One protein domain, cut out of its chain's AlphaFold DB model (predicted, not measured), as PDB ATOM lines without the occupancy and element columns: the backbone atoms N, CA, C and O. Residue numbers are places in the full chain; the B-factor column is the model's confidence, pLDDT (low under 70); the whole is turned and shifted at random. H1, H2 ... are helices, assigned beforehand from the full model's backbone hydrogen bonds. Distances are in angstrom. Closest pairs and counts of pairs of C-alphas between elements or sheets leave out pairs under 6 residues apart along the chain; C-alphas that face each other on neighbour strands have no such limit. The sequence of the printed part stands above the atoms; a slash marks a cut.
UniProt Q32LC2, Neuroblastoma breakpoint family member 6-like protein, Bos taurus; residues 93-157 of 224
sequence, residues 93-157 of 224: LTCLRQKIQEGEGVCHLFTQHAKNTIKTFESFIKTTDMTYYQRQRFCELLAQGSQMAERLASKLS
ATOM      1  N   LEU A  93      98.479  80.011  64.642       94.71
ATOM      2  CA  LEU A  93      98.870  80.162  66.048       94.71
ATOM      3  C   LEU A  93      98.417  78.977  66.904       94.71
ATOM      4  O   LEU A  93      99.157  78.528  67.779       94.71
ATOM      5  N   THR A  94      97.219  78.448  66.653       95.65
ATOM      6  CA  THR A  94      96.719  77.255  67.351       95.65
ATOM      7  C   THR A  94      97.581  76.031  67.038       95.65
ATOM      8  O   THR A  94      97.988  75.321  67.956       95.65
ATOM      9  N   CYS A  95      97.935  75.825  65.766       95.26
ATOM     10  CA  CYS A  95      98.828  74.743  65.351       95.26
ATOM     11  C   CYS A  95     100.229  74.872  65.977       95.26
ATOM     12  O   CYS A  95     100.783  73.884  66.459       95.26
ATOM     13  N   LEU A  96     100.797  76.081  66.020       95.46
ATOM     14  CA  LEU A  96     102.102  76.328  66.644       95.46
ATOM     15  C   LEU A  96     102.086  76.039  68.148       95.46
ATOM     16  O   LEU A  96     102.982  75.357  68.641       95.46
ATOM     17  N   ARG A  97     101.054  76.491  68.870       95.02
ATOM     18  CA  ARG A  97     100.888  76.190  70.303       95.02
ATOM     19  C   ARG A  97     100.789  74.690  70.559       95.02
ATOM     20  O   ARG A  97     101.435  74.197  71.478       95.02
ATOM     21  N   GLN A  98     100.046  73.968  69.720       95.91
ATOM     22  CA  GLN A  98      99.959  72.513  69.811       95.91
ATOM     23  C   GLN A  98     101.334  71.851  69.629       95.91
ATOM     24  O   GLN A  98     101.713  71.013  70.440       95.91
ATOM     25  N   LYS A  99     102.119  72.260  68.623       94.09
ATOM     26  CA  LYS A  99     103.475  71.724  68.399       94.09
ATOM     27  C   LYS A  99     104.431  72.009  69.557       94.09
ATOM     28  O   LYS A  99     105.240  71.150  69.897       94.09
ATOM     29  N   ILE A 100     104.347  73.198  70.157       91.19
ATOM     30  CA  ILE A 100     105.132  73.546  71.352       91.19
ATOM     31  C   ILE A 100     104.760  72.604  72.501       91.19
ATOM     32  O   ILE A 100     105.646  71.990  73.086       91.19
ATOM     33  N   GLN A 101     103.466  72.410  72.756       94.06
ATOM     34  CA  GLN A 101     102.980  71.519  73.812       94.06
ATOM     35  C   GLN A 101     103.372  70.046  73.575       94.06
ATOM     36  O   GLN A 101     103.767  69.344  74.506       94.06
ATOM     37  N   GLU A 102     103.301  69.560  72.333       93.51
ATOM     38  CA  GLU A 102     103.790  68.224  71.961       93.51
ATOM     39  C   GLU A 102     105.300  68.093  72.232       93.51
ATOM     40  O   GLU A 102     105.744  67.106  72.827       93.51
ATOM     41  N   GLY A 103     106.084  69.113  71.866       90.95
ATOM     42  CA  GLY A 103     107.519  69.189  72.145       90.95
ATOM     43  C   GLY A 103     107.848  69.190  73.641       90.95
ATOM     44  O   GLY A 103     108.759  68.475  74.068       90.95
ATOM     45  N   GLU A 104     107.083  69.919  74.457       91.08
ATOM     46  CA  GLU A 104     107.200  69.907  75.922       91.08
ATOM     47  C   GLU A 104     106.960  68.505  76.497       91.08
ATOM     48  O   GLU A 104     107.728  68.039  77.344       91.08
ATOM     49  N   GLY A 105     105.946  67.791  75.995       92.64
ATOM     50  CA  GLY A 105     105.663  66.408  76.382       92.64
ATOM     51  C   GLY A 105     106.828  65.456  76.087       92.64
ATOM     52  O   GLY A 105     107.220  64.662  76.947       92.64
ATOM     53  N   VAL A 106     107.439  65.573  74.904       91.75
ATOM     54  CA  VAL A 106     108.632  64.790  74.529       91.75
ATOM     55  C   VAL A 106     109.820  65.119  75.439       91.75
ATOM     56  O   VAL A 106     110.499  64.207  75.913       91.75
ATOM     57  N   CYS A 107     110.048  66.399  75.746       89.24
ATOM     58  CA  CYS A 107     111.124  66.826  76.645       89.24
ATOM     59  C   CYS A 107     110.931  66.295  78.075       89.24
ATOM     60  O   CYS A 107     111.895  65.862  78.717       89.24
ATOM     61  N   HIS A 108     109.690  66.278  78.569       92.23
ATOM     62  CA  HIS A 108     109.355  65.687  79.862       92.23
ATOM     63  C   HIS A 108     109.660  64.184  79.888       92.23
ATOM     64  O   HIS A 108     110.340  63.715  80.805       92.23
ATOM     65  N   LEU A 109     109.225  63.440  78.864       93.59
ATOM     66  CA  LEU A 109     109.487  62.003  78.754       93.59
ATOM     67  C   LEU A 109     110.991  61.705  78.688       93.59
ATOM     68  O   LEU A 109     111.468  60.821  79.397       93.59
ATOM     69  N   PHE A 110     111.742  62.470  77.893       90.47
ATOM     70  CA  PHE A 110     113.199  62.356  77.812       90.47
ATOM     71  C   PHE A 110     113.864  62.596  79.174       90.47
ATOM     72  O   PHE A 110     114.671  61.783  79.623       90.47
ATOM     73  N   THR A 111     113.473  63.662  79.876       89.55
ATOM     74  CA  THR A 111     113.999  63.988  81.213       89.55
ATOM     75  C   THR A 111     113.689  62.884  82.222       89.55
ATOM     76  O   THR A 111     114.545  62.510  83.026       89.55
ATOM     77  N   GLN A 112     112.471  62.338  82.184       95.67
ATOM     78  CA  GLN A 112     112.062  61.242  83.056       95.67
ATOM     79  C   GLN A 112     112.847  59.963  82.753       95.67
ATOM     80  O   GLN A 112     113.310  59.294  83.678       95.67
ATOM     81  N   HIS A 113     113.041  59.643  81.471       93.10
ATOM     82  CA  HIS A 113     113.846  58.505  81.046       93.10
ATOM     83  C   HIS A 113     115.299  58.650  81.511       93.10
ATOM     84  O   HIS A 113     115.811  57.742  82.159       93.10
ATOM     85  N   ALA A 114     115.927  59.810  81.296       90.90
ATOM     86  CA  ALA A 114     117.285  60.086  81.761       90.90
ATOM     87  C   ALA A 114     117.417  59.915  83.285       90.90
ATOM     88  O   ALA A 114     118.317  59.220  83.756       90.90
ATOM     89  N   LYS A 115     116.476  60.470  84.065       93.29
ATOM     90  CA  LYS A 115     116.440  60.304  85.528       93.29
ATOM     91  C   LYS A 115     116.307  58.841  85.947       93.29
ATOM     92  O   LYS A 115     116.987  58.417  86.878       93.29
ATOM     93  N   ASN A 116     115.433  58.077  85.294       94.43
ATOM     94  CA  ASN A 116     115.249  56.657  85.594       94.43
ATOM     95  C   ASN A 116     116.511  55.851  85.267       94.43
ATOM     96  O   ASN A 116     116.951  55.071  86.102       94.43
ATOM     97  N   THR A 117     117.130  56.093  84.110       89.84
ATOM     98  CA  THR A 117     118.374  55.432  83.695       89.84
ATOM     99  C   THR A 117     119.513  55.703  84.677       89.84
ATOM    100  O   THR A 117     120.183  54.763  85.100       89.84
ATOM    101  N   ILE A 118     119.689  56.958  85.110       87.91
ATOM    102  CA  ILE A 118     120.696  57.322  86.122       87.91
ATOM    103  C   ILE A 118     120.418  56.597  87.446       87.91
ATOM    104  O   ILE A 118     121.323  55.981  87.995       87.91
ATOM    105  N   LYS A 119     119.166  56.577  87.927       91.43
ATOM    106  CA  LYS A 119     118.792  55.860  89.162       91.43
ATOM    107  C   LYS A 119     119.034  54.351  89.081       91.43
ATOM    108  O   LYS A 119     119.539  53.761  90.035       91.43
ATOM    109  N   THR A 120     118.657  53.713  87.972       88.36
ATOM    110  CA  THR A 120     118.903  52.279  87.751       88.36
ATOM    111  C   THR A 120     120.397  51.991  87.763       88.36
ATOM    112  O   THR A 120     120.823  51.023  88.390       88.36
ATOM    113  N   PHE A 121     121.197  52.856  87.138       83.94
ATOM    114  CA  PHE A 121     122.644  52.723  87.154       83.94
ATOM    115  C   PHE A 121     123.226  52.916  88.556       83.94
ATOM    116  O   PHE A 121     123.957  52.050  89.012       83.94
ATOM    117  N   GLU A 122     122.851  53.969  89.286       85.47
ATOM    118  CA  GLU A 122     123.270  54.175  90.681       85.47
ATOM    119  C   GLU A 122     122.947  52.967  91.571       85.47
ATOM    120  O   GLU A 122     123.758  52.579  92.412       85.47
ATOM    121  N   SER A 123     121.775  52.350  91.383       87.68
ATOM    122  CA  SER A 123     121.417  51.104  92.066       87.68
ATOM    123  C   SER A 123     122.330  49.949  91.654       87.68
ATOM    124  O   SER A 123     122.749  49.186  92.517       87.68
ATOM    125  N   PHE A 124     122.650  49.830  90.364       85.32
ATOM    126  CA  PHE A 124     123.543  48.801  89.835       85.32
ATOM    127  C   PHE A 124     124.966  48.923  90.406       85.32
ATOM    128  O   PHE A 124     125.514  47.917  90.847       85.32
ATOM    129  N   ILE A 125     125.527  50.140  90.511       82.37
ATOM    130  CA  ILE A 125     126.837  50.359  91.166       82.37
ATOM    131  C   ILE A 125     126.807  49.887  92.624       82.37
ATOM    132  O   ILE A 125     127.772  49.310  93.111       82.37
ATOM    133  N   LYS A 126     125.705  50.135  93.343       84.37
ATOM    134  CA  LYS A 126     125.582  49.750  94.758       84.37
ATOM    135  C   LYS A 126     125.512  48.236  94.957       84.37
ATOM    136  O   LYS A 126     125.930  47.754  96.003       84.37
ATOM    137  N   THR A 127     124.939  47.501  94.003       86.04
ATOM    138  CA  THR A 127     124.709  46.050  94.123       86.04
ATOM    139  C   THR A 127     125.786  45.195  93.475       86.04
ATOM    140  O   THR A 127     125.868  44.003  93.762       86.04
ATOM    141  N   THR A 128     126.563  45.759  92.557       80.98
ATOM    142  CA  THR A 128     127.469  45.006  91.694       80.98
ATOM    143  C   THR A 128     128.864  45.597  91.775       80.98
ATOM    144  O   THR A 128     129.032  46.809  91.663       80.98
ATOM    145  N   ASP A 129     129.869  44.732  91.918       81.97
ATOM    146  CA  ASP A 129     131.268  45.124  91.759       81.97
ATOM    147  C   ASP A 129     131.551  45.396  90.277       81.97
ATOM    148  O   ASP A 129     131.911  44.524  89.482       81.97
ATOM    149  N   MET A 130     131.221  46.618  89.873       81.81
ATOM    150  CA  MET A 130     131.347  47.073  88.504       81.81
ATOM    151  C   MET A 130     132.809  47.390  88.203       81.81
ATOM    152  O   MET A 130     133.420  48.250  88.839       81.81
ATOM    153  N   THR A 131     133.335  46.755  87.156       86.14
ATOM    154  CA  THR A 131     134.705  47.001  86.691       86.14
ATOM    155  C   THR A 131     134.927  48.476  86.341       86.14
ATOM    156  O   THR A 131     134.025  49.157  85.840       86.14
ATOM    157  N   TYR A 132     136.162  48.954  86.523       86.31
ATOM    158  CA  TYR A 132     136.585  50.295  86.102       86.31
ATOM    159  C   TYR A 132     136.160  50.611  84.658       86.31
ATOM    160  O   TYR A 132     135.571  51.656  84.387       86.31
ATOM    161  N   TYR A 133     136.365  49.659  83.741       88.64
ATOM    162  CA  TYR A 133     136.005  49.804  82.331       88.64
ATOM    163  C   TYR A 133     134.506  50.066  82.114       88.64
ATOM    164  O   TYR A 133     134.137  50.926  81.317       88.64
ATOM    165  N   GLN A 134     133.625  49.363  82.830       86.52
ATOM    166  CA  GLN A 134     132.176  49.559  82.712       86.52
ATOM    167  C   GLN A 134     131.741  50.936  83.222       86.52
ATOM    168  O   GLN A 134     130.944  51.609  82.564       86.52
ATOM    169  N   ARG A 135     132.303  51.379  84.354       84.15
ATOM    170  CA  ARG A 135     132.053  52.721  84.894       84.15
ATOM    171  C   ARG A 135     132.478  53.795  83.892       84.15
ATOM    172  O   ARG A 135     131.691  54.687  83.588       84.15
ATOM    173  N   GLN A 136     133.676  53.651  83.330       88.75
ATOM    174  CA  GLN A 136     134.220  54.580  82.345       88.75
ATOM    175  C   GLN A 136     133.333  54.677  81.095       88.75
ATOM    176  O   GLN A 136     132.976  55.778  80.676       88.75
ATOM    177  N   ARG A 137     132.893  53.540  80.535       89.85
ATOM    178  CA  ARG A 137     131.979  53.529  79.377       89.85
ATOM    179  C   ARG A 137     130.651  54.221  79.652       89.85
ATOM    180  O   ARG A 137     130.116  54.896  78.775       89.85
ATOM    181  N   PHE A 138     130.114  54.083  80.857       85.24
ATOM    182  CA  PHE A 138     128.887  54.779  81.224       85.24
ATOM    183  C   PHE A 138     129.089  56.295  81.325       85.24
ATOM    184  O   PHE A 138     128.271  57.056  80.806       85.24
ATOM    185  N   CYS A 139     130.190  56.744  81.933       86.83
ATOM    186  CA  CYS A 139     130.538  58.163  81.983       86.83
ATOM    187  C   CYS A 139     130.668  58.766  80.574       86.83
ATOM    188  O   CYS A 139     130.142  59.849  80.321       86.83
ATOM    189  N   GLU A 140     131.282  58.041  79.632       92.04
ATOM    190  CA  GLU A 140     131.355  58.445  78.221       92.04
ATOM    191  C   GLU A 140     129.965  58.580  77.576       92.04
ATOM    192  O   GLU A 140     129.706  59.557  76.869       92.04
ATOM    193  N   LEU A 141     129.049  57.638  77.831       89.93
ATOM    194  CA  LEU A 141     127.672  57.694  77.323       89.93
ATOM    195  C   LEU A 141     126.880  58.868  77.914       89.93
ATOM    196  O   LEU A 141     126.162  59.549  77.180       89.93
ATOM    197  N   LEU A 142     127.028  59.142  79.214       88.65
ATOM    198  CA  LEU A 142     126.408  60.305  79.853       88.65
ATOM    199  C   LEU A 142     126.931  61.618  79.270       88.65
ATOM    200  O   LEU A 142     126.141  62.518  78.984       88.65
ATOM    201  N   ALA A 143     128.242  61.719  79.053       89.40
ATOM    202  CA  ALA A 143     128.860  62.892  78.449       89.40
ATOM    203  C   ALA A 143     128.340  63.138  77.021       89.40
ATOM    204  O   ALA A 143     127.970  64.264  76.680       89.40
ATOM    205  N   GLN A 144     128.234  62.083  76.205       93.27
ATOM    206  CA  GLN A 144     127.640  62.156  74.864       93.27
ATOM    207  C   GLN A 144     126.166  62.577  74.915       93.27
ATOM    208  O   GLN A 144     125.753  63.466  74.170       93.27
ATOM    209  N   GLY A 145     125.378  61.985  75.818       89.43
ATOM    210  CA  GLY A 145     123.971  62.339  76.015       89.43
ATOM    211  C   GLY A 145     123.778  63.803  76.422       89.43
ATOM    212  O   GLY A 145     122.924  64.486  75.855       89.43
ATOM    213  N   SER A 146     124.614  64.311  77.334       88.64
ATOM    214  CA  SER A 146     124.622  65.726  77.741       88.64
ATOM    215  C   SER A 146     124.926  66.640  76.560       88.64
ATOM    216  O   SER A 146     124.178  67.579  76.299       88.64
ATOM    217  N   GLN A 147     125.960  66.324  75.775       93.54
ATOM    218  CA  GLN A 147     126.318  67.102  74.588       93.54
ATOM    219  C   GLN A 147     125.177  67.139  73.557       93.54
ATOM    220  O   GLN A 147     124.923  68.171  72.932       93.54
ATOM    221  N   MET A 148     124.475  66.020  73.354       90.08
ATOM    222  CA  MET A 148     123.309  65.973  72.469       90.08
ATOM    223  C   MET A 148     122.159  66.841  72.996       90.08
ATOM    224  O   MET A 148     121.555  67.575  72.213       90.08
ATOM    225  N   ALA A 149     121.885  66.796  74.303       87.59
ATOM    226  CA  ALA A 149     120.857  67.615  74.942       87.59
ATOM    227  C   ALA A 149     121.180  69.119  74.861       87.59
ATOM    228  O   ALA A 149     120.304  69.909  74.516       87.59
ATOM    229  N   GLU A 150     122.434  69.514  75.086       89.61
ATOM    230  CA  GLU A 150     122.905  70.897  74.928       89.61
ATOM    231  C   GLU A 150     122.753  71.388  73.484       89.61
ATOM    232  O   GLU A 150     122.193  72.459  73.240       89.61
ATOM    233  N   ARG A 151     123.170  70.581  72.497       89.84
ATOM    234  CA  ARG A 151     122.971  70.906  71.075       89.84
ATOM    235  C   ARG A 151     121.493  71.068  70.739       89.84
ATOM    236  O   ARG A 151     121.139  71.981  69.998       89.84
ATOM    237  N   LEU A 152     120.623  70.214  71.271       86.16
ATOM    238  CA  LEU A 152     119.182  70.345  71.071       86.16
ATOM    239  C   LEU A 152     118.643  71.635  71.710       86.16
ATOM    240  O   LEU A 152     117.927  72.378  71.045       86.16
ATOM    241  N   ALA A 153     119.036  71.940  72.947       86.38
ATOM    242  CA  ALA A 153     118.637  73.161  73.644       86.38
ATOM    243  C   ALA A 153     119.084  74.429  72.898       86.38
ATOM    244  O   ALA A 153     118.300  75.369  72.766       86.38
ATOM    245  N   SER A 154     120.296  74.428  72.331       86.44
ATOM    246  CA  SER A 154     120.794  75.534  71.501       86.44
ATOM    247  C   SER A 154     119.994  75.718  70.207       86.44
ATOM    248  O   SER A 154     119.755  76.844  69.796       86.44
ATOM    249  N   LYS A 155     119.506  74.629  69.589       85.99
ATOM    250  CA  LYS A 155     118.657  74.693  68.385       85.99
ATOM    251  C   LYS A 155     117.235  75.182  68.670       85.99
ATOM    252  O   LYS A 155     116.585  75.689  67.762       85.99
ATOM    253  N   LEU A 156     116.734  74.964  69.887       79.95
ATOM    254  CA  LEU A 156     115.397  75.391  70.314       79.95
ATOM    255  C   LEU A 156     115.389  76.820  70.868       79.95
ATOM    256  O   LEU A 156     114.385  77.523  70.759       79.95
ATOM    257  N   SER A 157     116.505  77.257  71.447       78.43
ATOM    258  CA  SER A 157     116.692  78.637  71.881       78.43
ATOM    259  C   SER A 157     116.840  79.497  70.634       78.43
ATOM    260  O   SER A 157     117.729  79.281  69.819       78.43
TER     261      SER A 157
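This is residues 93 to 157 of the 224 residues of the protein "Neuroblastoma breakpoint family member 6-like protein" of Bos taurus (UniProt Q32LC2). A long helix, H1, turns through a tight link into a shorter helix, H2, which folds back alongside it with a gap between them, making a narrow, open U. H1 is the longer arm, and residues 93 to 106 at its beginning stick out. The printed part has 65 residues with two named helices, H1 then H2, and no named strand; the class is all helix. It is only just extended, close to loose, with a radius of gyration of the C-alphas of 16.2 A, and it spans 54 by 20 by 10 A, a rod.

H1, residues 93 to 127, runs 51.2 A from C-alpha 93 at (98.870, 80.162, 66.048) to C-alpha 127 at (124.709, 46.050, 94.123). H2, residues 132 to 156, is 36.4 A long and ends with C-alpha 156 at (115.397, 75.391, 70.314).

H1 and H2 are near each other, with 10 pairs of C-alphas within 10 A; their closest C-alphas are 8.5 A apart. In H1 and H2 every O i to N i+4 pair is within hydrogen-bond range.

The C-alphas farthest apart, those of Leu 93 and Asp 129, are 54.2 A apart. The printed part has no cut, and no printed residue is under pLDDT 70.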